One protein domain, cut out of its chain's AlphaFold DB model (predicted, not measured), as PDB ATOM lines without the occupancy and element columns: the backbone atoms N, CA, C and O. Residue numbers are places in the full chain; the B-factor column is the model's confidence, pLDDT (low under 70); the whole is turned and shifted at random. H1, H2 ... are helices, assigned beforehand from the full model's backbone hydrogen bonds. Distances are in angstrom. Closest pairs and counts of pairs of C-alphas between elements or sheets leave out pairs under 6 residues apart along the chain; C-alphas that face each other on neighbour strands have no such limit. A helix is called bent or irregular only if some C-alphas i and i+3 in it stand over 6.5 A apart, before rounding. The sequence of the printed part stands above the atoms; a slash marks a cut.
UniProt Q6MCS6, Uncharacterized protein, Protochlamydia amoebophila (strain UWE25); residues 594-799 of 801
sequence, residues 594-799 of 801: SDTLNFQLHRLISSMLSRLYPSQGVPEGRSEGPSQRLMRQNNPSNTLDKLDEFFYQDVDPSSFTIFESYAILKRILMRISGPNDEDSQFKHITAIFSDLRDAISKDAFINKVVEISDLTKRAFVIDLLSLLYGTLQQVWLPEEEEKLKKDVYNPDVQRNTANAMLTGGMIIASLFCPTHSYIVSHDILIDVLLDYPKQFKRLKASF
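AT A GLANCE: This is residues 594 to 799 of the 801 residues of an uncharacterized protein of Protochlamydia amoebophila (strain UWE25) (UniProt Q6MCS6). The long helix H6 runs nearly straight through a compact helical domain; H1 lies side by side with its arm H6a, H3 packs on H1, and H2 on H3 beyond. From H3 the shorter helices go round: H8 packs on H3, H4 on H8, H5 on H4, and H9 on H5 and H7, with H5, H7, H9 and H10 across H6a from H1. The printed part has 206 residues with ten named helices, H1 to H10 along the chain, and no named strand: all helix. It is compact, with a radius of gyration of the C-alphas of 16.6 A, and rounded, spanning 50 by 41 by 37 A.

IN THESE COORDINATES: Find C-alpha 596 at (-22.516, 33.942, 13.535); from there H1, residues 596 to 612, runs 24.3 A. Next come H2, residues 639 to 648, H3, residues 658 to 672 and 21.0 A long, H4, residues 683 to 693, and H5, residues 698 to 706. By its hydrogen bonds H6, residues 711 to 740, was assigned as one helix, but it is bent: C-alphas 730 and 733 are 6.9 A apart. Its arms are H6a, residues 711 to 730, 27.3 A long, and H6b, residues 733 to 740. Then follow H7, residues 747 to 760, 19.9 A long, H8, residues 762 to 768, H9, residues 779 to 786, and H10, residues 788 to 799, ending at C-alpha 799, (-34.219, 50.207, 14.391).

HOW THE PARTS SIT: H6 is the hub, touching five other helices. H1 and H6a touch, their closest C-alphas those of Leu 612 and Gln 730, 6.0 A, at a shallow tilt of 22 degrees, the same way. H3 touches H1 (Ile 658 to Met 608, C-alphas 5.8 A). H2 touches H3 about perpendicular, 78 degrees, closest at the C-alphas of Leu 643 and Ile 664, 6.0 A. H4 and H8 touch, with the C-alphas of Arg 693 and Phe 768 closest, 5.4 A. H4 and H5 form a helical hairpin. H9 touches H7, the C-alphas of Ile 782 and Ala 754 being 6.1 A apart. H10 touches H5, with the C-alphas of Ser 798 and Val 706 closest, 6.1 A. H6b and H7 only just touch, with 3 pairs of C-alphas within 8 A. The helix packing is only just mostly crossed. Every O i to N i+4 pair is within hydrogen-bond range in H2, H5, H6a, H6b, H7 and H9; it is 12 of 13 in H1, 10 of 11 in H3, 5 of 7 in H4, 5 of 8 in H10, and 1 of 3 in H8, where 3 of 4 O i to N i+3 pairs are.

THE WHOLE: The C-alphas farthest apart, those of Asp 679 and Lys 741, are 50.6 A apart. The printed part has no cut; the link from H1 to H2 is long, 26 residues. Look for pLDDT under 70 at residues 594 to 595, 616, 623 to 627, 673 to 681 and 770 to 776.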
ATOM      1  N   SER A 594     -25.298  29.616  16.730       58.66
ATOM      2  CA  SER A 594     -24.623  30.890  16.991       58.66
ATOM      3  C   SER A 594     -25.148  32.038  16.131       58.66
ATOM      4  O   SER A 594     -25.482  31.868  14.957       58.66
ATOM      5  N   ASP A 595     -25.125  33.254  16.686       65.94
ATOM      6  CA  ASP A 595     -25.459  34.489  15.960       65.94
ATOM      7  C   ASP A 595     -24.550  34.730  14.745       65.94
ATOM      8  O   ASP A 595     -24.923  35.438  13.809       65.94
ATOM      9  N   THR A 596     -23.394  34.054  14.705       73.50
ATOM     10  CA  THR A 596     -22.516  33.942  13.535       73.50
ATOM     11  C   THR A 596     -23.274  33.533  12.272       73.50
ATOM     12  O   THR A 596     -22.937  34.036  11.206       73.50
ATOM     13  N   LEU A 597     -24.296  32.668  12.343       79.12
ATOM     14  CA  LEU A 597     -25.068  32.309  11.149       79.12
ATOM     15  C   LEU A 597     -25.890  33.492  10.624       79.12
ATOM     16  O   LEU A 597     -25.888  33.729   9.419       79.12
ATOM     17  N   ASN A 598     -26.533  34.265  11.504       76.88
ATOM     18  CA  ASN A 598     -27.282  35.461  11.107       76.88
ATOM     19  C   ASN A 598     -26.338  36.548  10.564       76.88
ATOM     20  O   ASN A 598     -26.615  37.139   9.525       76.88
ATOM     21  N   PHE A 599     -25.184  36.752  11.207       78.56
ATOM     22  CA  PHE A 599     -24.152  37.691  10.756       78.56
ATOM     23  C   PHE A 599     -23.546  37.303   9.394       78.56
ATOM     24  O   PHE A 599     -23.405  38.150   8.512       78.56
ATOM     25  N   GLN A 600     -23.237  36.020   9.177       82.88
ATOM     26  CA  GLN A 600     -22.751  35.540   7.880       82.88
ATOM     27  C   GLN A 600     -23.853  35.625   6.809       82.88
ATOM     28  O   GLN A 600     -23.582  36.052   5.690       82.88
ATOM     29  N   LEU A 601     -25.114  35.313   7.136       86.19
ATOM     30  CA  LEU A 601     -26.242  35.531   6.222       86.19
ATOM     31  C   LEU A 601     -26.397  37.014   5.847       86.19
ATOM     32  O   LEU A 601     -26.575  37.309   4.667       86.19
ATOM     33  N   HIS A 602     -26.237  37.938   6.800       86.31
ATOM     34  CA  HIS A 602     -26.213  39.378   6.532       86.31
ATOM     35  C   HIS A 602     -25.055  39.765   5.592       86.31
ATOM     36  O   HIS A 602     -25.300  40.378   4.555       86.31
ATOM     37  N   ARG A 603     -23.806  39.343   5.868       87.06
ATOM     38  CA  ARG A 603     -22.647  39.581   4.971       87.06
ATOM     39  C   ARG A 603     -22.906  39.075   3.550       87.06
ATOM     40  O   ARG A 603     -22.642  39.786   2.579       87.06
ATOM     41  N   LEU A 604     -23.450  37.865   3.426       91.50
ATOM     42  CA  LEU A 604     -23.750  37.231   2.145       91.50
ATOM     43  C   LEU A 604     -24.834  37.995   1.369       91.50
ATOM     44  O   LEU A 604     -24.657  38.248   0.177       91.50
ATOM     45  N   ILE A 605     -25.925  38.399   2.027       92.69
ATOM     46  CA  ILE A 605     -27.020  39.139   1.384       92.69
ATOM     47  C   ILE A 605     -26.579  40.563   1.019       92.69
ATOM     48  O   ILE A 605     -26.809  40.991  -0.112       92.69
ATOM     49  N   SER A 606     -25.870  41.267   1.902       89.12
ATOM     50  CA  SER A 606     -25.307  42.598   1.635       89.12
ATOM     51  C   SER A 606     -24.329  42.585   0.447       89.12
ATOM     52  O   SER A 606     -24.401  43.463  -0.415       89.12
ATOM     53  N   SER A 607     -23.500  41.541   0.307       90.12
ATOM     54  CA  SER A 607     -22.647  41.338  -0.878       90.12
ATOM     55  C   SER A 607     -23.419  40.996  -2.161       90.12
ATOM     56  O   SER A 607     -22.884  41.178  -3.254       90.12
ATOM     57  N   MET A 608     -24.647  40.478  -2.073       93.25
ATOM     58  CA  MET A 608     -25.520  40.307  -3.241       93.25
ATOM     59  C   MET A 608     -26.235  41.615  -3.602       93.25
ATOM     60  O   MET A 608     -26.355  41.949  -4.780       93.25
ATOM     61  N   LEU A 609     -26.680  42.380  -2.601       90.88
ATOM     62  CA  LEU A 609     -27.356  43.665  -2.784       90.88
ATOM     63  C   LEU A 609     -26.448  44.705  -3.449       90.88
ATOM     64  O   LEU A 609     -26.891  45.368  -4.385       90.88
ATOM     65  N   SER A 610     -25.172  44.788  -3.061       88.44
ATOM     66  CA  SER A 610     -24.199  45.707  -3.674       88.44
ATOM     67  C   SER A 610     -23.906  45.426  -5.157       88.44
ATOM     68  O   SER A 610     -23.403  46.300  -5.856       88.44
ATOM     69  N   ARG A 611     -24.257  44.236  -5.665       88.38
ATOM     70  CA  ARG A 611     -24.118  43.838  -7.083       88.38
ATOM     71  C   ARG A 611     -25.413  43.922  -7.880       88.38
ATOM     72  O   ARG A 611     -25.373  44.006  -9.105       88.38
ATOM     73  N   LEU A 612     -26.556  43.912  -7.195       89.12
ATOM     74  CA  LEU A 612     -27.841  44.314  -7.769       89.12
ATOM     75  C   LEU A 612     -27.905  45.842  -7.916       89.12
ATOM     76  O   LEU A 612     -28.460  46.342  -8.889       89.12
ATOM     77  N   TYR A 613     -27.281  46.579  -6.995       84.94
ATOM     78  CA  TYR A 613     -27.156  48.037  -7.014       84.94
ATOM     79  C   TYR A 613     -25.675  48.470  -7.085       84.94
ATOM     80  O   TYR A 613     -25.178  49.097  -6.147       84.94
ATOM     81  N   PRO A 614     -24.942  48.135  -8.168       79.25
ATOM     82  CA  PRO A 614     -23.535  48.492  -8.292       79.25
ATOM     83  C   PRO A 614     -23.375  50.011  -8.411       79.25
ATOM     84  O   PRO A 614     -24.110  50.673  -9.146       79.25
ATOM     85  N   SER A 615     -22.377  50.571  -7.726       70.38
ATOM     86  CA  SER A 615     -22.062  52.006  -7.801       70.38
ATOM     87  C   SER A 615     -21.593  52.442  -9.195       70.38
ATOM     88  O   SER A 615     -21.760  53.605  -9.564       70.38
ATOM     89  N   GLN A 616     -21.030  51.512  -9.974       64.31
ATOM     90  CA  GLN A 616     -20.702  51.650 -11.392       64.31
ATOM     91  C   GLN A 616     -20.878  50.291 -12.092       64.31
ATOM     92  O   GLN A 616     -20.374  49.284 -11.600       64.31
ATOM     93  N   GLY A 617     -21.546  50.261 -13.249       70.75
ATOM     94  CA  GLY A 617     -21.711  49.054 -14.073       70.75
ATOM     95  C   GLY A 617     -23.170  48.661 -14.330       70.75
ATOM     96  O   GLY A 617     -24.092  49.438 -14.088       70.75
ATOM     97  N   VAL A 618     -23.369  47.446 -14.848       75.56
ATOM     98  CA  VAL A 618     -24.688  46.820 -15.045       75.56
ATOM     99  C   VAL A 618     -24.944  45.849 -13.882       75.56
ATOM    100  O   VAL A 618     -24.013  45.129 -13.519       75.56
ATOM    101  N   PRO A 619     -26.161  45.791 -13.305       79.94
ATOM    102  CA  PRO A 619     -26.494  44.827 -12.257       79.94
ATOM    103  C   PRO A 619     -26.198  43.369 -12.633       79.94
ATOM    104  O   PRO A 619     -26.598  42.902 -13.703       79.94
ATOM    105  N   GLU A 620     -25.555  42.629 -11.727       84.38
ATOM    106  CA  GLU A 620     -25.371  41.181 -11.874       84.38
ATOM    107  C   GLU A 620     -26.708  40.420 -11.751       84.38
ATOM    108  O   GLU A 620     -27.705  40.916 -11.226       84.38
ATOM    109  N   GLY A 621     -26.727  39.164 -12.203       76.44
ATOM    110  CA  GLY A 621     -27.867  38.256 -12.028       76.44
ATOM    111  C   GLY A 621     -28.885  38.268 -13.171       76.44
ATOM    112  O   GLY A 621     -29.735  37.371 -13.227       76.44
ATOM    113  N   ARG A 622     -28.769  39.228 -14.100       79.81
ATOM    114  CA  ARG A 622     -29.377  39.151 -15.439       79.81
ATOM    115  C   ARG A 622     -28.798  37.977 -16.227       79.81
ATOM    116  O   ARG A 622     -27.703  37.497 -15.934       79.81
ATOM    117  N   SER A 623     -29.554  37.496 -17.205       69.06
ATOM    118  CA  SER A 623     -29.304  36.216 -17.858       69.06
ATOM    119  C   SER A 623     -28.963  36.314 -19.344       69.06
ATOM    120  O   SER A 623     -29.649  36.972 -20.117       69.06
ATOM    121  N   GLU A 624     -27.955  35.546 -19.766       62.94
ATOM    122  CA  GLU A 624     -27.652  35.296 -21.188       62.94
ATOM    123  C   GLU A 624     -28.677  34.342 -21.846       62.94
ATOM    124  O   GLU A 624     -28.664  34.114 -23.054       62.94
ATOM    125  N   GLY A 625     -29.595  33.774 -21.055       54.78
ATOM    126  CA  GLY A 625     -30.658  32.888 -21.518       54.78
ATOM    127  C   GLY A 625     -31.627  32.476 -20.401       54.78
ATOM    128  O   GLY A 625     -31.287  32.534 -19.218       54.78
ATOM    129  N   PRO A 626     -32.840  31.996 -20.741       50.81
ATOM    130  CA  PRO A 626     -33.996  31.916 -19.830       50.81
ATOM    131  C   PRO A 626     -33.858  30.992 -18.599       50.81
ATOM    132  O   PRO A 626     -34.776  30.947 -17.773       50.81
ATOM    133  N   SER A 627     -32.751  30.256 -18.474       56.44
ATOM    134  CA  SER A 627     -32.403  29.347 -17.371       56.44
ATOM    135  C   SER A 627     -31.323  29.876 -16.410       56.44
ATOM    136  O   SER A 627     -31.076  29.229 -15.395       56.44
ATOM    137  N   GLN A 628     -30.687  31.019 -16.697       70.31
ATOM    138  CA  GLN A 628     -29.591  31.595 -15.891       70.31
ATOM    139  C   GLN A 628     -29.980  32.862 -15.109       70.31
ATOM    140  O   GLN A 628     -29.123  33.525 -14.542       70.31
ATOM    141  N   ARG A 629     -31.268  33.207 -15.047       84.81
ATOM    142  CA  ARG A 629     -31.769  34.365 -14.286       84.81
ATOM    143  C   ARG A 629     -31.651  34.115 -12.784       84.81
ATOM    144  O   ARG A 629     -31.998  33.023 -12.324       84.81
ATOM    145  N   LEU A 630     -31.219  35.119 -12.018       88.12
ATOM    146  CA  LEU A 630     -31.179  35.051 -10.552       88.12
ATOM    147  C   LEU A 630     -32.554  34.653  -9.982       88.12
ATOM    148  O   LEU A 630     -33.590  35.029 -10.528       88.12
ATOM    149  N   MET A 631     -32.560  33.871  -8.899       86.31
ATOM    150  CA  MET A 631     -33.722  33.159  -8.329       86.31
ATOM    151  C   MET A 631     -34.257  31.994  -9.179       86.31
ATOM    152  O   MET A 631     -35.074  31.233  -8.679       86.31
ATOM    153  N   ARG A 632     -33.809  31.786 -10.426       83.25
ATOM    154  CA  ARG A 632     -34.271  30.673 -11.286       83.25
ATOM    155  C   ARG A 632     -33.206  29.605 -11.545       83.25
ATOM    156  O   ARG A 632     -33.536  28.521 -12.024       83.25
ATOM    157  N   GLN A 633     -31.940  29.893 -11.259       79.69
ATOM    158  CA  GLN A 633     -30.828  29.035 -11.647       79.69
ATOM    159  C   GLN A 633     -30.691  27.766 -10.782       79.69
ATOM    160  O   GLN A 633     -30.999  27.735  -9.582       79.69
ATOM    161  N   ASN A 634     -30.162  26.712 -11.407       78.00
ATOM    162  CA  ASN A 634     -29.637  25.543 -10.702       78.00
ATOM    163  C   ASN A 634     -28.367  25.917  -9.922       78.00
ATOM    164  O   ASN A 634     -27.675  26.873 -10.263       78.00
ATOM    165  N   ASN A 635     -28.056  25.151  -8.879       77.44
ATOM    166  CA  ASN A 635     -26.854  25.375  -8.077       77.44
ATOM    167  C   ASN A 635     -25.610  24.959  -8.899       77.44
ATOM    168  O   ASN A 635     -25.665  23.913  -9.552       77.44
ATOM    169  N   PRO A 636     -24.505  25.728  -8.888       76.94
ATOM    170  CA  PRO A 636     -23.284  25.375  -9.604       76.94
ATOM    171  C   PRO A 636     -22.561  24.200  -8.925       76.94
ATOM    172  O   PRO A 636     -22.710  23.964  -7.722       76.94
ATOM    173  N   SER A 637     -21.759  23.449  -9.683       71.56
ATOM    174  CA  SER A 637     -21.117  22.215  -9.198       71.56
ATOM    175  C   SER A 637     -20.101  22.429  -8.068       71.56
ATOM    176  O   SER A 637     -19.817  21.486  -7.343       71.56
ATOM    177  N   ASN A 638     -19.592  23.650  -7.886       81.25
ATOM    178  CA  ASN A 638     -18.648  24.044  -6.834       81.25
ATOM    179  C   ASN A 638     -19.331  24.611  -5.567       81.25
ATOM    180  O   ASN A 638     -18.672  25.225  -4.732       81.25
ATOM    181  N   THR A 639     -20.654  24.437  -5.404       82.19
ATOM    182  CA  THR A 639     -21.393  24.994  -4.247       82.19
ATOM    183  C   THR A 639     -20.824  24.517  -2.901       82.19
ATOM    184  O   THR A 639     -20.870  25.273  -1.937       82.19
ATOM    185  N   LEU A 640     -20.292  23.290  -2.818       81.56
ATOM    186  CA  LEU A 640     -19.621  22.798  -1.607       81.56
ATOM    187  C   LEU A 640     -18.328  23.581  -1.339       81.56
ATOM    188  O   LEU A 640     -18.156  24.094  -0.240       81.56
ATOM    189  N   ASP A 641     -17.465  23.720  -2.346       84.00
ATOM    190  CA  ASP A 641     -16.164  24.387  -2.217       84.00
ATOM    191  C   ASP A 641     -16.332  25.862  -1.819       84.00
ATOM    192  O   ASP A 641     -15.637  26.357  -0.934       84.00
ATOM    193  N   LYS A 642     -17.326  26.554  -2.395       87.12
ATOM    194  CA  LYS A 642     -17.654  27.940  -2.024       87.12
ATOM    195  C   LYS A 642     -18.293  28.076  -0.642       87.12
ATOM    196  O   LYS A 642     -18.079  29.079   0.031       87.12
ATOM    197  N   LEU A 643     -19.028  27.065  -0.183       86.06
ATOM    198  CA  LEU A 643     -19.568  27.025   1.177       86.06
ATOM    199  C   LEU A 643     -18.459  26.733   2.213       86.06
ATOM    200  O   LEU A 643     -18.491  27.297   3.306       86.06
ATOM    201  N   ASP A 644     -17.445  25.941   1.854       84.06
ATOM    202  CA  ASP A 644     -16.218  25.737   2.636       84.06
ATOM    203  C   ASP A 644     -15.356  27.011   2.725       84.06
ATOM    204  O   ASP A 644     -14.929  27.387   3.818       84.06
ATOM    205  N   GLU A 645     -15.100  27.680   1.591       86.75
ATOM    206  CA  GLU A 645     -14.414  28.982   1.531       86.75
ATOM    207  C   GLU A 645     -15.100  30.004   2.452       86.75
ATOM    208  O   GLU A 645     -14.450  30.637   3.284       86.75
ATOM    209  N   PHE A 646     -16.427  30.100   2.369       86.50
ATOM    210  CA  PHE A 646     -17.217  31.040   3.156       86.50
ATOM    211  C   PHE A 646     -17.205  30.740   4.667       86.50
ATOM    212  O   PHE A 646     -16.939  31.630   5.469       86.50
ATOM    213  N   PHE A 647     -17.466  29.495   5.084       82.25
ATOM    214  CA  PHE A 647     -17.650  29.168   6.509       82.25
ATOM    215  C   PHE A 647     -16.381  28.743   7.266       82.25
ATOM    216  O   PHE A 647     -16.350  28.862   8.491       82.25
ATOM    217  N   TYR A 648     -15.355  28.205   6.595       80.12
ATOM    218  CA  TYR A 648     -14.133  27.714   7.260       80.12
ATOM    219  C   TYR A 648     -12.885  28.545   6.957       80.12
ATOM    220  O   TYR A 648     -11.936  28.483   7.737       80.12
ATOM    221  N   GLN A 649     -12.871  29.294   5.853       82.19
ATOM    222  CA  GLN A 649     -11.751  30.165   5.473       82.19
ATOM    223  C   GLN A 649     -12.088  31.661   5.650       82.19
ATOM    224  O   GLN A 649     -11.221  32.499   5.429       82.19
ATOM    225  N   ASP A 650     -13.329  31.977   6.054       81.25
ATOM    226  CA  ASP A 650     -13.916  33.326   6.186       81.25
ATOM    227  C   ASP A 650     -13.703  34.226   4.953       81.25
ATOM    228  O   ASP A 650     -13.555  35.446   5.049       81.25
ATOM    229  N   VAL A 651     -13.680  33.604   3.768       85.69
ATOM    230  CA  VAL A 651     -13.495  34.299   2.493       85.69
ATOM    231  C   VAL A 651     -14.650  35.269   2.272       85.69
ATOM    232  O   VAL A 651     -15.823  34.890   2.325       85.69
ATOM    233  N   ASP A 652     -14.304  36.526   1.997       84.81
ATOM    234  CA  ASP A 652     -15.271  37.584   1.733       84.81
ATOM    235  C   ASP A 652     -16.183  37.198   0.546       84.81
ATOM    236  O   ASP A 652     -15.673  36.949  -0.558       84.81
ATOM    237  N   PRO A 653     -17.523  37.164   0.724       87.38
ATOM    238  CA  PRO A 653     -18.460  36.875  -0.360       87.38
ATOM    239  C   PRO A 653     -18.365  37.863  -1.534       87.38
ATOM    240  O   PRO A 653     -18.813  37.521  -2.634       87.38
ATOM    241  N   SER A 654     -17.702  39.019  -1.357       85.38
ATOM    242  CA  SER A 654     -17.335  39.936  -2.446       85.38
ATOM    243  C   SER A 654     -16.460  39.296  -3.541       85.38
ATOM    244  O   SER A 654     -16.400  39.827  -4.652       85.38
ATOM    245  N   SER A 655     -15.863  38.125  -3.279       86.75
ATOM    246  CA  SER A 655     -15.045  37.350  -4.226       86.75
ATOM    247  C   SER A 655     -15.800  36.291  -5.056       86.75
ATOM    248  O   SER A 655     -15.291  35.859  -6.090       86.75
ATOM    249  N   PHE A 656     -16.999  35.865  -4.642       89.19
ATOM    250  CA  PHE A 656     -17.824  34.884  -5.380       89.19
ATOM    251  C   PHE A 656     -18.642  35.570  -6.485       89.19
ATOM    252  O   PHE A 656     -18.827  36.775  -6.425       89.19
ATOM    253  N   THR A 657     -19.247  34.864  -7.441       88.62
ATOM    254  CA  THR A 657     -20.293  35.461  -8.314       88.62
ATOM    255  C   THR A 657     -21.636  35.601  -7.582       88.62
ATOM    256  O   THR A 657     -21.903  34.851  -6.641       88.62
ATOM    257  N   ILE A 658     -22.551  36.493  -8.011       89.56
ATOM    258  CA  ILE A 658     -23.906  36.556  -7.407       89.56
ATOM    259  C   ILE A 658     -24.654  35.208  -7.467       89.56
ATOM    260  O   ILE A 658     -25.469  34.898  -6.596       89.56
ATOM    261  N   PHE A 659     -24.365  34.380  -8.477       89.12
ATOM    262  CA  PHE A 659     -24.984  33.068  -8.654       89.12
ATOM    263  C   PHE A 659     -24.467  32.029  -7.649       89.12
ATOM    264  O   PHE A 659     -25.261  31.213  -7.176       89.12
ATOM    265  N   GLU A 660     -23.180  32.079  -7.291       90.06
ATOM    266  CA  GLU A 660     -22.582  31.269  -6.220       90.06
ATOM    267  C   GLU A 660     -23.063  31.733  -4.841       90.06
ATOM    268  O   GLU A 660     -23.529  30.903  -4.060       90.06
ATOM    269  N   SER A 661     -23.067  33.045  -4.571       91.62
ATOM    270  CA  SER A 661     -23.601  33.602  -3.317       91.62
ATOM    271  C   SER A 661     -25.067  33.207  -3.103       91.62
ATOM    272  O   SER A 661     -25.441  32.759  -2.016       91.62
ATOM    273  N   TYR A 662     -25.888  33.250  -4.160       91.31
ATOM    274  CA  TYR A 662     -27.256  32.734  -4.100       91.31
ATOM    275  C   TYR A 662     -27.313  31.227  -3.845       91.31
ATOM    276  O   TYR A 662     -28.194  30.772  -3.123       91.31
ATOM    277  N   ALA A 663     -26.413  30.430  -4.423       89.12
ATOM    278  CA  ALA A 663     -26.407  28.985  -4.216       89.12
ATOM    279  C   ALA A 663     -26.061  28.606  -2.768       89.12
ATOM    280  O   ALA A 663     -26.711  27.715  -2.216       89.12
ATOM    281  N   ILE A 664     -25.115  29.314  -2.137       89.44
ATOM    282  CA  ILE A 664     -24.814  29.195  -0.702       89.44
ATOM    283  C   ILE A 664     -26.062  29.561   0.116       89.44
ATOM    284  O   ILE A 664     -26.555  28.733   0.883       89.44
ATOM    285  N   LEU A 665     -26.633  30.751  -0.109       91.00
ATOM    286  CA  LEU A 665     -27.829  31.231   0.596       91.00
ATOM    287  C   LEU A 665     -28.991  30.232   0.478       91.00
ATOM    288  O   LEU A 665     -29.548  29.782   1.476       91.00
ATOM    289  N   LYS A 666     -29.310  29.807  -0.746       88.44
ATOM    290  CA  LYS A 666     -30.351  28.824  -1.071       88.44
ATOM    291  C   LYS A 666     -30.132  27.489  -0.354       88.44
ATOM    292  O   LYS A 666     -31.099  26.913   0.137       88.44
ATOM    293  N   ARG A 667     -28.888  26.999  -0.243       85.69
ATOM    294  CA  ARG A 667     -28.562  25.784   0.530       85.69
ATOM    295  C   ARG A 667     -28.827  25.963   2.029       85.69
ATOM    296  O   ARG A 667     -29.397  25.056   2.629       85.69
ATOM    297  N   ILE A 668     -28.475  27.112   2.612       84.44
ATOM    298  CA  ILE A 668     -28.742  27.426   4.027       84.44
ATOM    299  C   ILE A 668     -30.256  27.499   4.287       84.44
ATOM    300  O   ILE A 668     -30.781  26.797   5.153       84.44
ATOM    301  N   LEU A 669     -30.985  28.284   3.488       84.88
ATOM    302  CA  LEU A 669     -32.428  28.489   3.656       84.88
ATOM    303  C   LEU A 669     -33.246  27.203   3.436       84.88
ATOM    304  O   LEU A 669     -34.265  27.014   4.100       84.88
ATOM    305  N   MET A 670     -32.781  26.268   2.593       80.69
ATOM    306  CA  MET A 670     -33.383  24.928   2.466       80.69
ATOM    307  C   MET A 670     -33.330  24.100   3.761       80.69
ATOM    308  O   MET A 670     -34.168  23.219   3.932       80.69
ATOM    309  N   ARG A 671     -32.373  24.353   4.668       76.56
ATOM    310  CA  ARG A 671     -32.301  23.680   5.980       76.56
ATOM    311  C   ARG A 671     -33.200  24.345   7.017       76.56
ATOM    312  O   ARG A 671     -33.864  23.642   7.769       76.56
ATOM    313  N   ILE A 672     -33.283  25.675   6.998       76.25
ATOM    314  CA  ILE A 672     -34.185  26.461   7.861       76.25
ATOM    315  C   ILE A 672     -35.667  26.203   7.511       76.25
ATOM    316  O   ILE A 672     -36.523  26.194   8.395       76.25
ATOM    317  N   SER A 673     -35.957  25.931   6.232       68.19
ATOM    318  CA  SER A 673     -37.297  25.603   5.705       68.19
ATOM    319  C   SER A 673     -37.647  24.105   5.757       68.19
ATOM    320  O   SER A 673     -38.622  23.683   5.135       68.19
ATOM    321  N   GLY A 674     -36.828  23.271   6.410       62.81
ATOM    322  CA  GLY A 674     -36.988  21.815   6.393       62.81
ATOM    323  C   GLY A 674     -38.244  21.335   7.141       62.81
ATOM    324  O   GLY A 674     -38.500  21.810   8.248       62.81
ATOM    325  N   PRO A 675     -39.025  20.383   6.593       49.53
ATOM    326  CA  PRO A 675     -40.150  19.798   7.313       49.53
ATOM    327  C   PRO A 675     -39.672  18.803   8.382       49.53
ATOM    328  O   PRO A 675     -38.857  17.928   8.097       49.53
ATOM    329  N   ASN A 676     -40.292  18.885   9.560       48.19
ATOM    330  CA  ASN A 676     -40.285  17.878  10.627       48.19
ATOM    331  C   ASN A 676     -38.926  17.596  11.304       48.19
ATOM    332  O   ASN A 676     -38.413  16.486  11.218       48.19
ATOM    333  N   ASP A 677     -38.437  18.560  12.087       51.09
ATOM    334  CA  ASP A 677     -37.672  18.282  13.313       51.09
ATOM    335  C   ASP A 677     -38.178  19.233  14.412       51.09
ATOM    336  O   ASP A 677     -37.935  20.441  14.360       51.09
ATOM    337  N   GLU A 678     -38.895  18.719  15.417       46.38
ATOM    338  CA  GLU A 678     -39.329  19.536  16.568       46.38
ATOM    339  C   GLU A 678     -38.136  19.963  17.445       46.38
ATOM    340  O   GLU A 678     -38.204  21.002  18.106       46.38
ATOM    341  N   ASP A 679     -37.025  19.228  17.353       49.66
ATOM    342  CA  ASP A 679     -35.709  19.527  17.931       49.66
ATOM    343  C   ASP A 679     -34.781  20.292  16.958       49.66
ATOM    344  O   ASP A 679     -33.563  20.345  17.147       49.66
ATOM    345  N   SER A 680     -35.325  20.887  15.886       62.59
ATOM    346  CA  SER A 680     -34.531  21.634  14.902       62.59
ATOM    347  C   SER A 680     -33.723  22.755  15.558       62.59
ATOM    348  O   SER A 680     -34.272  23.672  16.170       62.59
ATOM    349  N   GLN A 681     -32.407  22.755  15.334       67.56
ATOM    350  CA  GLN A 681     -31.509  23.836  15.766       67.56
ATOM    351  C   GLN A 681     -31.941  25.206  15.202       67.56
ATOM    352  O   GLN A 681     -31.707  26.237  15.829       67.56
ATOM    353  N   PHE A 682     -32.651  25.219  14.065       74.94
ATOM    354  CA  PHE A 682     -33.176  26.419  13.406       74.94
ATOM    355  C   PHE A 682     -34.567  26.846  13.894       74.94
ATOM    356  O   PHE A 682     -35.082  27.845  13.402       74.94
ATOM    357  N   LYS A 683     -35.182  26.152  14.866       74.19
ATOM    358  CA  LYS A 683     -36.533  26.446  15.396       74.19
ATOM    359  C   LYS A 683     -36.714  27.917  15.797       74.19
ATOM    360  O   LYS A 683     -37.776  28.488  15.571       74.19
ATOM    361  N   HIS A 684     -35.652  28.543  16.306       72.19
ATOM    362  CA  HIS A 684     -35.603  29.961  16.673       72.19
ATOM    363  C   HIS A 684     -35.654  30.936  15.474       72.19
ATOM    364  O   HIS A 684     -36.020  32.094  15.652       72.19
ATOM    365  N   ILE A 685     -35.294  30.480  14.270       75.44
ATOM    366  CA  ILE A 685     -35.447  31.205  13.001       75.44
ATOM    367  C   ILE A 685     -36.813  30.871  12.386       75.44
ATOM    368  O   ILE A 685     -37.567  31.765  12.013       75.44
ATOM    369  N   THR A 686     -37.159  29.581  12.311       77.25
ATOM    370  CA  THR A 686     -38.395  29.097  11.673       77.25
ATOM    371  C   THR A 686     -39.663  29.636  12.351       77.25
ATOM    372  O   THR A 686     -40.658  29.851  11.662       77.25
ATOM    373  N   ALA A 687     -39.633  29.904  13.665       78.12
ATOM    374  CA  ALA A 687     -40.752  30.491  14.409       78.12
ATOM    375  C   ALA A 687     -41.196  31.859  13.855       78.12
ATOM    376  O   ALA A 687     -42.369  32.028  13.540       78.12
ATOM    377  N   ILE A 688     -40.253  32.781  13.625       82.50
ATOM    378  CA  ILE A 688     -40.521  34.122  13.062       82.50
ATOM    379  C   ILE A 688     -41.270  34.011  11.732       82.50
ATOM    380  O   ILE A 688     -42.229  34.728  11.457       82.50
ATOM    381  N   PHE A 689     -40.833  33.070  10.899       85.69
ATOM    382  CA  PHE A 689     -41.435  32.820   9.601       85.69
ATOM    383  C   PHE A 689     -42.825  32.181   9.703       85.69
ATOM    384  O   PHE A 689     -43.652  32.412   8.829       85.69
ATOM    385  N   SER A 690     -43.149  31.431  10.758       82.88
ATOM    386  CA  SER A 690     -44.539  31.028  11.030       82.88
ATOM    387  C   SER A 690     -45.428  32.239  11.305       82.88
ATOM    388  O   SER A 690     -46.423  32.413  10.606       82.88
ATOM    389  N   ASP A 691     -45.019  33.132  12.209       80.62
ATOM    390  CA  ASP A 691     -45.814  34.316  12.550       80.62
ATOM    391  C   ASP A 691     -46.064  35.202  11.316       80.62
ATOM    392  O   ASP A 691     -47.193  35.643  11.086       80.62
ATOM    393  N   LEU A 692     -45.045  35.410  10.475       86.94
ATOM    394  CA  LEU A 692     -45.164  36.171   9.223       86.94
ATOM    395  C   LEU A 692     -46.107  35.521   8.195       86.94
ATOM    396  O   LEU A 692     -46.810  36.243   7.488       86.94
ATOM    397  N   ARG A 693     -46.160  34.184   8.124       85.31
ATOM    398  CA  ARG A 693     -47.054  33.444   7.211       85.31
ATOM    399  C   ARG A 693     -48.527  33.558   7.600       85.31
ATOM    400  O   ARG A 693     -49.376  33.561   6.714       85.31
ATOM    401  N   ASP A 694     -48.813  33.759   8.885       82.62
ATOM    402  CA  ASP A 694     -50.160  34.003   9.419       82.62
ATOM    403  C   ASP A 694     -50.582  35.488   9.322       82.62
ATOM    404  O   ASP A 694     -51.370  35.991  10.130       82.62
ATOM    405  N   ALA A 695     -50.006  36.261   8.398       85.25
ATOM    406  CA  ALA A 695     -50.450  37.622   8.107       85.25
ATOM    407  C   ALA A 695     -51.628  37.613   7.118       85.25
ATOM    408  O   ALA A 695     -51.558  36.989   6.065       85.25
ATOM    409  N   ILE A 696     -52.695  38.358   7.427       85.75
ATOM    410  CA  ILE A 696     -53.898  38.466   6.574       85.75
ATOM    411  C   ILE A 696     -53.879  39.670   5.616       85.75
ATOM    412  O   ILE A 696     -54.786  39.835   4.806       85.75
ATOM    413  N   SER A 697     -52.875  40.545   5.718       88.50
ATOM    414  CA  SER A 697     -52.708  41.715   4.849       88.50
ATOM    415  C   SER A 697     -51.254  42.195   4.821       88.50
ATOM    416  O   SER A 697     -50.468  41.875   5.715       88.50
ATOM    417  N   LYS A 698     -50.911  43.016   3.820       90.38
ATOM    418  CA  LYS A 698     -49.608  43.693   3.691       90.38
ATOM    419  C   LYS A 698     -49.206  44.441   4.964       90.38
ATOM    420  O   LYS A 698     -48.087  44.290   5.442       90.38
ATOM    421  N   ASP A 699     -50.109  45.240   5.527       89.50
ATOM    422  CA  ASP A 699     -49.770  46.070   6.684       89.50
ATOM    423  C   ASP A 699     -49.714  45.249   7.981       89.50
ATOM    424  O   ASP A 699     -48.866  45.525   8.825       89.50
ATOM    425  N   ALA A 700     -50.504  44.171   8.098       89.62
ATOM    426  CA  ALA A 700     -50.354  43.193   9.178       89.62
ATOM    427  C   ALA A 700     -49.012  42.442   9.094       89.62
ATOM    428  O   ALA A 700     -48.356  42.250  10.115       89.62
ATOM    429  N   PHE A 701     -48.564  42.070   7.890       92.50
ATOM    430  CA  PHE A 701     -47.246  41.468   7.669       92.50
ATOM    431  C   PHE A 701     -46.123  42.418   8.111       92.50
ATOM    432  O   PHE A 701     -45.252  42.026   8.882       92.50
ATOM    433  N   ILE A 702     -46.168  43.689   7.692       93.56
ATOM    434  CA  ILE A 702     -45.159  44.688   8.084       93.56
ATOM    435  C   ILE A 702     -45.190  44.977   9.592       93.56
ATOM    436  O   ILE A 702     -44.125  45.143  10.182       93.56
ATOM    437  N   ASN A 703     -46.367  44.992  10.231       91.31
ATOM    438  CA  ASN A 703     -46.467  45.088  11.691       91.31
ATOM    439  C   ASN A 703     -45.728  43.926  12.370       91.31
ATOM    440  O   ASN A 703     -44.831  44.178  13.170       91.31
ATOM    441  N   LYS A 704     -46.001  42.677  11.966       92.00
ATOM    442  CA  LYS A 704     -45.324  41.492  12.515       92.00
ATOM    443  C   LYS A 704     -43.802  41.519  12.320       92.00
ATOM    444  O   LYS A 704     -43.086  41.064  13.201       92.00
ATOM    445  N   VAL A 705     -43.283  42.086  11.220       92.50
ATOM    446  CA  VAL A 705     -41.825  42.301  11.060       92.50
ATOM    447  C   VAL A 705     -41.293  43.312  12.084       92.50
ATOM    448  O   VAL A 705     -40.239  43.087  12.671       92.50
ATOM    449  N   VAL A 706     -42.000  44.420  12.321       91.56
ATOM    450  CA  VAL A 706     -41.607  45.439  13.316       91.56
ATOM    451  C   VAL A 706     -41.688  44.897  14.751       91.56
ATOM    452  O   VAL A 706     -40.862  45.258  15.585       91.56
ATOM    453  N   GLU A 707     -42.632  43.996  15.024       90.56
ATOM    454  CA  GLU A 707     -42.851  43.349  16.325       90.56
ATOM    455  C   GLU A 707     -41.771  42.309  16.696       90.56
ATOM    456  O   GLU A 707     -41.695  41.902  17.857       90.56
ATOM    457  N   ILE A 708     -40.883  41.913  15.767       89.25
ATOM    458  CA  ILE A 708     -39.724  41.054  16.074       89.25
ATOM    459  C   ILE A 708     -38.803  41.798  17.051       89.25
ATOM    460  O   ILE A 708     -38.121  42.752  16.671       89.25
ATOM    461  N   SER A 709     -38.759  41.361  18.311       85.44
ATOM    462  CA  SER A 709     -37.981  42.002  19.385       85.44
ATOM    463  C   SER A 709     -36.463  41.885  19.211       85.44
ATOM    464  O   SER A 709     -35.717  42.758  19.644       85.44
ATOM    465  N   ASP A 710     -36.000  40.824  18.554       85.62
ATOM    466  CA  ASP A 710     -34.591  40.588  18.253       85.62
ATOM    467  C   ASP A 710     -34.165  41.351  16.987       85.62
ATOM    468  O   ASP A 710     -34.582  41.019  15.875       85.62
ATOM    469  N   LEU A 711     -33.318  42.371  17.154       84.88
ATOM    470  CA  LEU A 711     -32.878  43.239  16.057       84.88
ATOM    471  C   LEU A 711     -32.057  42.499  14.989       84.88
ATOM    472  O   LEU A 711     -32.202  42.803  13.808       84.88
ATOM    473  N   THR A 712     -31.253  41.501  15.365       81.81
ATOM    474  CA  THR A 712     -30.456  40.693  14.426       81.81
ATOM    475  C   THR A 712     -31.364  39.841  13.541       81.81
ATOM    476  O   THR A 712     -31.195  39.780  12.322       81.81
ATOM    477  N   LYS A 713     -32.385  39.221  14.137       82.81
ATOM    478  CA  LYS A 713     -33.379  38.415  13.416       82.81
ATOM    479  C   LYS A 713     -34.329  39.295  12.593       82.81
ATOM    480  O   LYS A 713     -34.696  38.912  11.481       82.81
ATOM    481  N   ARG A 714     -34.661  40.502  13.074       86.94
ATOM    482  CA  ARG A 714     -35.404  41.521  12.312       86.94
ATOM    483  C   ARG A 714     -34.612  42.003  11.091       86.94
ATOM    484  O   ARG A 714     -35.179  42.087  10.003       86.94
ATOM    485  N   ALA A 715     -33.313  42.270  11.250       86.44
ATOM    486  CA  ALA A 715     -32.417  42.642  10.154       86.44
ATOM    487  C   ALA A 715     -32.383  41.553   9.079       86.44
ATOM    488  O   ALA A 715     -32.717  41.841   7.937       86.44
ATOM    489  N   PHE A 716     -32.154  40.293   9.453       86.50
ATOM    490  CA  PHE A 716     -32.160  39.165   8.515       86.50
ATOM    491  C   PHE A 716     -33.477  39.024   7.717       86.50
ATOM    492  O   PHE A 716     -33.457  38.771   6.509       86.50
ATOM    493  N   VAL A 717     -34.634  39.246   8.351       89.81
ATOM    494  CA  VAL A 717     -35.938  39.296   7.661       89.81
ATOM    495  C   VAL A 717     -35.999  40.444   6.642       89.81
ATOM    496  O   VAL A 717     -36.470  40.255   5.518       89.81
ATOM    497  N   ILE A 718     -35.501  41.626   7.006       91.19
ATOM    498  CA  ILE A 718     -35.485  42.820   6.149       91.19
ATOM    499  C   ILE A 718     -34.459  42.687   5.010       91.19
ATOM    500  O   ILE A 718     -34.749  43.123   3.895       91.19
ATOM    501  N   ASP A 719     -33.327  42.022   5.239       91.19
ATOM    502  CA  ASP A 719     -32.307  41.696   4.238       91.19
ATOM    503  C   ASP A 719     -32.875  40.765   3.157       91.19
ATOM    504  O   ASP A 719     -32.725  41.023   1.962       91.19
ATOM    505  N   LEU A 720     -33.597  39.709   3.553       92.81
ATOM    506  CA  LEU A 720     -34.256  38.798   2.612       92.81
ATOM    507  C   LEU A 720     -35.339  39.505   1.779       92.81
ATOM    508  O   LEU A 720     -35.421  39.281   0.570       92.81
ATOM    509  N   LEU A 721     -36.136  40.389   2.389       93.56
ATOM    510  CA  LEU A 721     -37.105  41.218   1.660       93.56
ATOM    511  C   LEU A 721     -36.406  42.205   0.707       93.56
ATOM    512  O   LEU A 721     -36.840  42.363  -0.434       93.56
ATOM    513  N   SER A 722     -35.290  42.804   1.135       93.50
ATOM    514  CA  SER A 722     -34.451  43.680   0.304       93.50
ATOM    515  C   SER A 722     -33.873  42.927  -0.895       93.50
ATOM    516  O   SER A 722     -33.880  43.451  -2.006       93.50
ATOM    517  N   LEU A 723     -33.420  41.684  -0.705       94.69
ATOM    518  CA  LEU A 723     -32.874  40.840  -1.768       94.69
ATOM    519  C   LEU A 723     -33.940  40.436  -2.792       94.69
ATOM    520  O   LEU A 723     -33.679  40.467  -3.998       94.69
ATOM    521  N   LEU A 724     -35.147  40.090  -2.332       94.62
ATOM    522  CA  LEU A 724     -36.292  39.840  -3.209       94.62
ATOM    523  C   LEU A 724     -36.661  41.100  -4.005       94.62
ATOM    524  O   LEU A 724     -36.806  41.026  -5.224       94.62
ATOM    525  N   TYR A 725     -36.748  42.262  -3.351       94.25
ATOM    526  CA  TYR A 725     -37.057  43.530  -4.018       94.25
ATOM    527  C   TYR A 725     -35.976  43.937  -5.029       94.25
ATOM    528  O   TYR A 725     -36.289  44.250  -6.177       94.25
ATOM    529  N   GLY A 726     -34.698  43.864  -4.647       92.06
ATOM    530  CA  GLY A 726     -33.569  44.160  -5.526       92.06
ATOM    531  C   GLY A 726     -33.523  43.241  -6.742       92.06
ATOM    532  O   GLY A 726     -33.351  43.710  -7.866       92.06
ATOM    533  N   THR A 727     -33.776  41.944  -6.550       93.38
ATOM    534  CA  THR A 727     -33.866  40.988  -7.661       93.38
ATOM    535  C   THR A 727     -35.055  41.302  -8.578       93.38
ATOM    536  O   THR A 727     -34.922  41.218  -9.802       93.38
ATOM    537  N   LEU A 728     -36.194  41.728  -8.020       93.06
ATOM    538  CA  LEU A 728     -37.360  42.134  -8.805       93.06
ATOM    539  C   LEU A 728     -37.048  43.350  -9.687       93.06
ATOM    540  O   LEU A 728     -37.308  43.309 -10.886       93.06
ATOM    541  N   GLN A 729     -36.464  44.403  -9.110       91.69
ATOM    542  CA  GLN A 729     -36.205  45.669  -9.806       91.69
ATOM    543  C   GLN A 729     -35.031  45.609 -10.788       91.69
ATOM    544  O   GLN A 729     -35.108  46.206 -11.856       91.69
ATOM    545  N   GLN A 730     -33.942  44.918 -10.444       90.69
ATOM    546  CA  GLN A 730     -32.679  45.019 -11.189       90.69
ATOM    547  C   GLN A 730     -32.467  43.890 -12.200       90.69
ATOM    548  O   GLN A 730     -31.758  44.074 -13.195       90.69
ATOM    549  N   VAL A 731     -33.116  42.742 -11.972       90.75
ATOM    550  CA  VAL A 731     -33.017  41.547 -12.820       90.75
ATOM    551  C   VAL A 731     -34.346  41.204 -13.485       90.75
ATOM    552  O   VAL A 731     -34.369  40.972 -14.690       90.75
ATOM    553  N   TRP A 732     -35.456  41.131 -12.743       90.81
ATOM    554  CA  TRP A 732     -36.687  40.572 -13.310       90.81
ATOM    555  C   TRP A 732     -37.471  41.567 -14.164       90.81
ATOM    556  O   TRP A 732     -37.681  41.280 -15.341       90.81
ATOM    557  N   LEU A 733     -37.859  42.724 -13.629       89.25
ATOM    558  CA  LEU A 733     -38.645  43.720 -14.366       89.25
ATOM    559  C   LEU A 733     -37.964  44.201 -15.674       89.25
ATOM    560  O   LEU A 733     -38.634  44.154 -16.706       89.25
ATOM    561  N   PRO A 734     -36.654  44.533 -15.710       88.00
ATOM    562  CA  PRO A 734     -35.988  44.970 -16.943       88.00
ATOM    563  C   PRO A 734     -35.900  43.862 -18.001       88.00
ATOM    564  O   PRO A 734     -36.129  44.098 -19.182       88.00
ATOM    565  N   GLU A 735     -35.650  42.615 -17.590       85.62
ATOM    566  CA  GLU A 735     -35.652  41.489 -18.527       85.62
ATOM    567  C   GLU A 735     -37.049  41.206 -19.122       85.62
ATOM    568  O   GLU A 735     -37.127  40.635 -20.208       85.62
ATOM    569  N   GLU A 736     -38.155  41.531 -18.438       85.75
ATOM    570  CA  GLU A 736     -39.494  41.434 -19.046       85.75
ATOM    571  C   GLU A 736     -39.795  42.625 -19.971       85.75
ATOM    572  O   GLU A 736     -40.475  42.439 -20.980       85.75
ATOM    573  N   GLU A 737     -39.241  43.813 -19.702       83.31
ATOM    574  CA  GLU A 737     -39.280  44.967 -20.614       83.31
ATOM    575  C   GLU A 737     -38.642  44.623 -21.964       83.31
ATOM    576  O   GLU A 737     -39.287  44.707 -23.013       83.31
ATOM    577  N   GLU A 738     -37.397  44.140 -21.918       81.75
ATOM    578  CA  GLU A 738     -36.592  43.752 -23.079       81.75
ATOM    579  C   GLU A 738     -37.281  42.657 -23.920       81.75
ATOM    580  O   GLU A 738     -37.265  42.707 -25.155       81.75
ATOM    581  N   LYS A 739     -37.933  41.680 -23.266       79.69
ATOM    582  CA  LYS A 739     -38.596  40.537 -23.926       79.69
ATOM    583  C   LYS A 739     -39.989  40.855 -24.457       79.69
ATOM    584  O   LYS A 739     -40.340  40.396 -25.544       79.69
ATOM    585  N   LEU A 740     -40.810  41.569 -23.686       75.12
ATOM    586  CA  LEU A 740     -42.227  41.779 -23.999       75.12
ATOM    587  C   LEU A 740     -42.492  43.100 -24.723       75.12
ATOM    588  O   LEU A 740     -43.557  43.232 -25.328       75.12
ATOM    589  N   LYS A 741     -41.564  44.069 -24.655       75.25
ATOM    590  CA  LYS A 741     -41.749  45.457 -25.123       75.25
ATOM    591  C   LYS A 741     -43.028  46.092 -24.564       75.25
ATOM    592  O   LYS A 741     -43.755  46.794 -25.266       75.25
ATOM    593  N   LYS A 742     -43.324  45.778 -23.301       70.81
ATOM    594  CA  LYS A 742     -44.469  46.287 -22.541       70.81
ATOM    595  C   LYS A 742     -43.995  47.292 -21.509       70.81
ATOM    596  O   LYS A 742     -42.898  47.157 -20.981       70.81
ATOM    597  N   ASP A 743     -44.878  48.227 -21.183       76.19
ATOM    598  CA  ASP A 743     -44.699  49.128 -20.054       76.19
ATOM    599  C   ASP A 743     -44.550  48.339 -18.740       76.19
ATOM    600  O   ASP A 743     -45.454  47.607 -18.324       76.19
ATOM    601  N   VAL A 744     -43.392  48.497 -18.100       76.50
ATOM    602  CA  VAL A 744     -43.030  47.897 -16.808       76.50
ATOM    603  C   VAL A 744     -43.797  48.537 -15.654       76.50
ATOM    604  O   VAL A 744     -43.947  47.921 -14.602       76.50
ATOM    605  N   TYR A 745     -44.317  49.753 -15.829       77.62
ATOM    606  CA  TYR A 745     -45.134  50.443 -14.832       77.62
ATOM    607  C   TYR A 745     -46.594  49.962 -14.815       77.62
ATOM    608  O   TYR A 745     -47.355  50.344 -13.927       77.62
ATOM    609  N   ASN A 746     -46.983  49.067 -15.732       85.38
ATOM    610  CA  ASN A 746     -48.280  48.400 -15.704       85.38
ATOM    611  C   ASN A 746     -48.393  47.452 -14.479       85.38
ATOM    612  O   ASN A 746     -47.623  46.487 -14.390       85.38
ATOM    613  N   PRO A 747     -49.367  47.649 -13.562       85.00
ATOM    614  CA  PRO A 747     -49.479  46.851 -12.336       85.00
ATOM    615  C   PRO A 747     -49.651  45.343 -12.563       85.00
ATOM    616  O   PRO A 747     -49.103  44.549 -11.799       85.00
ATOM    617  N   ASP A 748     -50.350  44.927 -13.624       85.50
ATOM    618  CA  ASP A 748     -50.535  43.509 -13.943       85.50
ATOM    619  C   ASP A 748     -49.220  42.876 -14.406       85.50
ATOM    620  O   ASP A 748     -48.907  41.744 -14.032       85.50
ATOM    621  N   VAL A 749     -48.414  43.601 -15.192       86.56
ATOM    622  CA  VAL A 749     -47.073  43.149 -15.598       86.56
ATOM    623  C   VAL A 749     -46.181  43.002 -14.366       86.56
ATOM    624  O   VAL A 749     -45.522  41.970 -14.219       86.56
ATOM    625  N   GLN A 750     -46.218  43.960 -13.436       88.62
ATOM    626  CA  GLN A 750     -45.456  43.882 -12.188       88.62
ATOM    627  C   GLN A 750     -45.895  42.710 -11.301       88.62
ATOM    628  O   GLN A 750     -45.044  41.919 -10.886       88.62
ATOM    629  N   ARG A 751     -47.204  42.535 -11.056       91.44
ATOM    630  CA  ARG A 751     -47.735  41.445 -10.214       91.44
ATOM    631  C   ARG A 751     -47.395  40.069 -10.795       91.44
ATOM    632  O   ARG A 751     -46.932  39.193 -10.065       91.44
ATOM    633  N   ASN A 752     -47.551  39.892 -12.110       89.44
ATOM    634  CA  ASN A 752     -47.185  38.647 -12.791       89.44
ATOM    635  C   ASN A 752     -45.669  38.387 -12.760       89.44
ATOM    636  O   ASN A 752     -45.252  37.253 -12.520       89.44
ATOM    637  N   THR A 753     -44.840  39.421 -12.941       90.69
ATOM    638  CA  THR A 753     -43.372  39.294 -12.894       90.69
ATOM    639  C   THR A 753     -42.882  38.942 -11.488       90.69
ATOM    640  O   THR A 753     -42.050  38.049 -11.336       90.69
ATOM    641  N   ALA A 754     -43.445  39.570 -10.451       91.88
ATOM    642  CA  ALA A 754     -43.154  39.251  -9.055       91.88
ATOM    643  C   ALA A 754     -43.574  37.816  -8.693       91.88
ATOM    644  O   ALA A 754     -42.785  37.078  -8.106       91.88
ATOM    645  N   ASN A 755     -44.764  37.376  -9.117       90.88
ATOM    646  CA  ASN A 755     -45.203  35.991  -8.927       90.88
ATOM    647  C   ASN A 755     -44.269  34.988  -9.633       90.88
ATOM    648  O   ASN A 755     -43.881  33.976  -9.048       90.88
ATOM    649  N   ALA A 756     -43.849  35.281 -10.868       88.56
ATOM    650  CA  ALA A 756     -42.909  34.444 -11.612       88.56
ATOM    651  C   ALA A 756     -41.512  34.396 -10.959       88.56
ATOM    652  O   ALA A 756     -40.892  33.330 -10.936       88.56
ATOM    653  N   MET A 757     -41.045  35.511 -10.383       91.25
ATOM    654  CA  MET A 757     -39.802  35.575  -9.610       91.25
ATOM    655  C   MET A 757     -39.875  34.698  -8.359       91.25
ATOM    656  O   MET A 757     -38.986  33.878  -8.142       91.25
ATOM    657  N   LEU A 758     -40.937  34.835  -7.561       90.38
ATOM    658  CA  LEU A 758     -41.135  34.065  -6.329       90.38
ATOM    659  C   LEU A 758     -41.329  32.568  -6.616       90.38
ATOM    660  O   LEU A 758     -40.785  31.732  -5.902       90.38
ATOM    661  N   THR A 759     -41.985  32.229  -7.730       85.56
ATOM    662  CA  THR A 759     -42.104  30.847  -8.238       85.56
ATOM    663  C   THR A 759     -40.761  30.263  -8.701       85.56
ATOM    664  O   THR A 759     -40.583  29.047  -8.702       85.56
ATOM    665  N   GLY A 760     -39.782  31.094  -9.075       80.62
ATOM    666  CA  GLY A 760     -38.387  30.660  -9.202       80.62
ATOM    667  C   GLY A 760     -37.734  30.500  -7.828       80.62
ATOM    668  O   GLY A 760     -37.303  29.411  -7.446       80.62
ATOM    669  N   GLY A 761     -37.718  31.589  -7.060       82.94
ATOM    670  CA  GLY A 761     -37.088  31.712  -5.748       82.94
ATOM    671  C   GLY A 761     -37.860  31.054  -4.604       82.94
ATOM    672  O   GLY A 761     -37.815  31.573  -3.487       82.94
ATOM    673  N   MET A 762     -38.551  29.932  -4.853       84.00
ATOM    674  CA  MET A 762     -39.531  29.349  -3.922       84.00
ATOM    675  C   MET A 762     -38.979  29.111  -2.517       84.00
ATOM    676  O   MET A 762     -39.728  29.217  -1.562       84.00
ATOM    677  N   ILE A 763     -37.682  28.827  -2.381       83.56
ATOM    678  CA  ILE A 763     -37.010  28.574  -1.094       83.56
ATOM    679  C   ILE A 763     -36.977  29.821  -0.194       83.56
ATOM    680  O   ILE A 763     -36.993  29.688   1.025       83.56
ATOM    681  N   ILE A 764     -36.950  31.027  -0.773       87.12
ATOM    682  CA  ILE A 764     -37.114  32.273  -0.010       87.12
ATOM    683  C   ILE A 764     -38.606  32.576   0.165       87.12
ATOM    684  O   ILE A 764     -39.041  32.921   1.260       87.12
ATOM    685  N   ALA A 765     -39.416  32.395  -0.884       86.69
ATOM    686  CA  ALA A 765     -40.855  32.657  -0.818       86.69
ATOM    687  C   ALA A 765     -41.576  31.789   0.238       86.69
ATOM    688  O   ALA A 765     -42.429  32.294   0.959       86.69
ATOM    689  N   SER A 766     -41.196  30.515   0.404       83.56
ATOM    690  CA  SER A 766     -41.796  29.569   1.361       83.56
ATOM    691  C   SER A 766     -41.525  29.883   2.835       83.56
ATOM    692  O   SER A 766     -42.179  29.313   3.710       83.56
ATOM    693  N   LEU A 767     -40.565  30.769   3.121       84.50
ATOM    694  CA  LEU A 767     -40.366  31.325   4.460       84.50
ATOM    695  C   LEU A 767     -41.454  32.360   4.780       84.50
ATOM    696  O   LEU A 767     -41.977  32.386   5.885       84.50
ATOM    697  N   PHE A 768     -41.830  33.189   3.807       85.88
ATOM    698  CA  PHE A 768     -42.763  34.303   3.996       85.88
ATOM    699  C   PHE A 768     -44.229  33.964   3.706       85.88
ATOM    700  O   PHE A 768     -45.121  34.598   4.261       85.88
ATOM    701  N   CYS A 769     -44.486  32.997   2.826       79.88
ATOM    702  CA  CYS A 769     -45.818  32.706   2.304       79.88
ATOM    703  C   CYS A 769     -46.415  31.416   2.893       79.88
ATOM    704  O   CYS A 769     -45.703  30.412   3.008       79.88
ATOM    705  N   PRO A 770     -47.717  31.398   3.238       65.81
ATOM    706  CA  PRO A 770     -48.373  30.197   3.732       65.81
ATOM    707  C   PRO A 770     -48.409  29.117   2.644       65.81
ATOM    708  O   PRO A 770     -48.867  29.333   1.519       65.81
ATOM    709  N   THR A 771     -47.930  27.923   2.991       61.81
ATOM    710  CA  THR A 771     -48.032  26.728   2.149       61.81
ATOM    711  C   THR A 771     -49.393  26.077   2.371       61.81
ATOM    712  O   THR A 771     -49.641  25.519   3.441       61.81
ATOM    713  N   HIS A 772     -50.285  26.124   1.383       49.91
ATOM    714  CA  HIS A 772     -51.597  25.475   1.438       49.91
ATOM    715  C   HIS A 772     -51.718  24.481   0.283       49.91
ATOM    716  O   HIS A 772     -51.586  24.859  -0.876       49.91
ATOM    717  N   SER A 773     -51.917  23.194   0.600       38.25
ATOM    718  CA  SER A 773     -52.150  22.118  -0.387       38.25
ATOM    719  C   SER A 773     -51.218  22.153  -1.618       38.25
ATOM    720  O   SER A 773     -51.662  22.032  -2.757       38.25
ATOM    721  N   TYR A 774     -49.906  22.280  -1.374       45.59
ATOM    722  CA  TYR A 774     -48.826  22.371  -2.380       45.59
ATOM    723  C   TYR A 774     -48.817  23.635  -3.260       45.59
ATOM    724  O   TYR A 774     -47.970  23.748  -4.145       45.59
ATOM    725  N   ILE A 775     -49.691  24.608  -2.995       51.59
ATOM    726  CA  ILE A 775     -49.672  25.936  -3.607       51.59
ATOM    727  C   ILE A 775     -49.158  26.947  -2.571       51.59
ATOM    728  O   ILE A 775     -49.550  26.935  -1.402       51.59
ATOM    729  N   VAL A 776     -48.256  27.823  -3.003       58.16
ATOM    730  CA  VAL A 776     -47.773  28.961  -2.213       58.16
ATOM    731  C   VAL A 776     -48.548  30.193  -2.677       58.16
ATOM    732  O   VAL A 776     -48.428  30.578  -3.841       58.16
ATOM    733  N   SER A 777     -49.365  30.805  -1.810       73.62
ATOM    734  CA  SER A 777     -49.964  32.107  -2.141       73.62
ATOM    735  C   SER A 777     -48.920  33.196  -1.929       73.62
ATOM    736  O   SER A 777     -48.480  33.455  -0.810       73.62
ATOM    737  N   HIS A 778     -48.515  33.825  -3.028       82.44
ATOM    738  CA  HIS A 778     -47.540  34.907  -3.016       82.44
ATOM    739  C   HIS A 778     -48.167  36.291  -2.790       82.44
ATOM    740  O   HIS A 778     -47.425  37.252  -2.647       82.44
ATOM    741  N   ASP A 779     -49.498  36.424  -2.769       85.94
ATOM    742  CA  ASP A 779     -50.190  37.712  -2.924       85.94
ATOM    743  C   ASP A 779     -49.751  38.792  -1.931       85.94
ATOM    744  O   ASP A 779     -49.319  39.862  -2.356       85.94
ATOM    745  N   ILE A 780     -49.753  38.489  -0.631       89.00
ATOM    746  CA  ILE A 780     -49.334  39.442   0.410       89.00
ATOM    747  C   ILE A 780     -47.850  39.810   0.263       89.00
ATOM    748  O   ILE A 780     -47.490  40.974   0.423       89.00
ATOM    749  N   LEU A 781     -46.989  38.852  -0.099       91.62
ATOM    750  CA  LEU A 781     -45.567  39.109  -0.332       91.62
ATOM    751  C   LEU A 781     -45.343  39.951  -1.597       91.62
ATOM    752  O   LEU A 781     -44.486  40.828  -1.599       91.62
ATOM    753  N   ILE A 782     -46.130  39.743  -2.656       93.31
ATOM    754  CA  ILE A 782     -46.102  40.589  -3.854       93.31
ATOM    755  C   ILE A 782     -46.554  42.007  -3.496       93.31
ATOM    756  O   ILE A 782     -45.868  42.961  -3.850       93.31
ATOM    757  N   ASP A 783     -47.637  42.165  -2.734       91.38
ATOM    758  CA  ASP A 783     -48.121  43.478  -2.292       91.38
ATOM    759  C   ASP A 783     -47.099  44.204  -1.392       91.38
ATOM    760  O   ASP A 783     -46.935  45.420  -1.500       91.38
ATOM    761  N   VAL A 784     -46.354  43.471  -0.554       93.06
ATOM    762  CA  VAL A 784     -45.199  43.990   0.205       93.06
ATOM    763  C   VAL A 784     -44.052  44.414  -0.719       93.06
ATOM    764  O   VAL A 784     -43.473  45.478  -0.506       93.06
ATOM    765  N   LEU A 785     -43.719  43.616  -1.740       93.88
ATOM    766  CA  LEU A 785     -42.607  43.887  -2.660       93.88
ATOM    767  C   LEU A 785     -42.893  45.045  -3.628       93.88
ATOM    768  O   LEU A 785     -41.981  45.807  -3.946       93.88
ATOM    769  N   LEU A 786     -44.136  45.219  -4.080       92.19
ATOM    770  CA  LEU A 786     -44.513  46.321  -4.974       92.19
ATOM    771  C   LEU A 786     -44.558  47.676  -4.244       92.19
ATOM    772  O   LEU A 786     -44.144  48.687  -4.805       92.19
ATOM    773  N   ASP A 787     -44.962  47.699  -2.969       91.81
ATOM    774  CA  ASP A 787     -44.910  48.899  -2.114       91.81
ATOM    775  C   ASP A 787     -43.596  49.044  -1.313       91.81
ATOM    776  O   ASP A 787     -43.476  49.941  -0.467       91.81
ATOM    777  N   TYR A 788     -42.592  48.193  -1.565       93.00
ATOM    778  CA  TYR A 788     -41.418  48.060  -0.696       93.00
ATOM    779  C   TYR A 788     -40.668  49.372  -0.411       93.00
ATOM    780  O   TYR A 788     -40.339  49.592   0.749       93.00
ATOM    781  N   PRO A 789     -40.466  50.323  -1.351       89.94
ATOM    782  CA  PRO A 789     -39.802  51.597  -1.041       89.94
ATOM    783  C   PRO A 789     -40.512  52.465   0.009       89.94
ATOM    784  O   PRO A 789     -39.875  53.309   0.641       89.94
ATOM    785  N   LYS A 790     -41.827  52.280   0.205       89.56
ATOM    786  CA  LYS A 790     -42.589  52.935   1.280       89.56
ATOM    787  C   LYS A 790     -42.404  52.171   2.590       89.56
ATOM    788  O   LYS A 790     -42.055  52.767   3.607       89.56
ATOM    789  N   GLN A 791     -42.579  50.849   2.546       90.12
ATOM    790  CA  GLN A 791     -42.497  49.988   3.727       90.12
ATOM    791  C   GLN A 791     -41.065  49.904   4.284       90.12
ATOM    792  O   GLN A 791     -40.887  49.917   5.495       90.12
ATOM    793  N   PHE A 792     -40.030  49.944   3.441       89.50
ATOM    794  CA  PHE A 792     -38.623  49.971   3.849       89.50
ATOM    795  C   PHE A 792     -38.291  51.181   4.730       89.50
ATOM    796  O   PHE A 792     -37.530  51.043   5.680       89.50
ATOM    797  N   LYS A 793     -38.908  52.351   4.504       87.62
ATOM    798  CA  LYS A 793     -38.740  53.509   5.404       87.62
ATOM    799  C   LYS A 793     -39.312  53.235   6.798       87.62
ATOM    800  O   LYS A 793     -38.681  53.586   7.790       87.62
ATOM    801  N   ARG A 794     -40.467  52.565   6.870       87.44
ATOM    802  CA  ARG A 794     -41.108  52.131   8.125       87.44
ATOM    803  C   ARG A 794     -40.284  51.050   8.839       87.44
ATOM    804  O   ARG A 794     -40.110  51.118  10.050       87.44
ATOM    805  N   LEU A 795     -39.730  50.104   8.083       89.88
ATOM    806  CA  LEU A 795     -38.851  49.042   8.576       89.88
ATOM    807  C   LEU A 795     -37.506  49.599   9.081       89.88
ATOM    808  O   LEU A 795     -37.108  49.280  10.198       89.88
ATOM    809  N   LYS A 796     -36.847  50.493   8.327       86.88
ATOM    810  CA  LYS A 796     -35.597  51.172   8.728       86.88
ATOM    811  C   LYS A 796     -35.795  52.009   9.995       86.88
ATOM    812  O   LYS A 796     -34.976  51.926  10.902       86.88
ATOM    813  N   ALA A 797     -36.912  52.734  10.105       85.06
ATOM    814  CA  ALA A 797     -37.261  53.488  11.311       85.06
ATOM    815  C   ALA A 797     -37.467  52.600  12.556       85.06
ATOM    816  O   ALA A 797     -37.274  53.076  13.670       85.06
ATOM    817  N   SER A 798     -37.808  51.312  12.398       83.44
ATOM    818  CA  SER A 798     -37.993  50.405  13.541       83.44
ATOM    819  C   SER A 798     -36.700  50.097  14.311       83.44
ATOM    820  O   SER A 798     -36.783  49.676  15.457       83.44
ATOM    821  N   PHE A 799     -35.522  50.319  13.715       78.75
ATOM    822  CA  PHE A 799     -34.219  50.207  14.391       78.75
ATOM    823  C   PHE A 799     -33.833  51.469  15.182       78.75
ATOM    824  O   PHE A 799     -32.754  51.530  15.762       78.75
TER     825      PHE A 799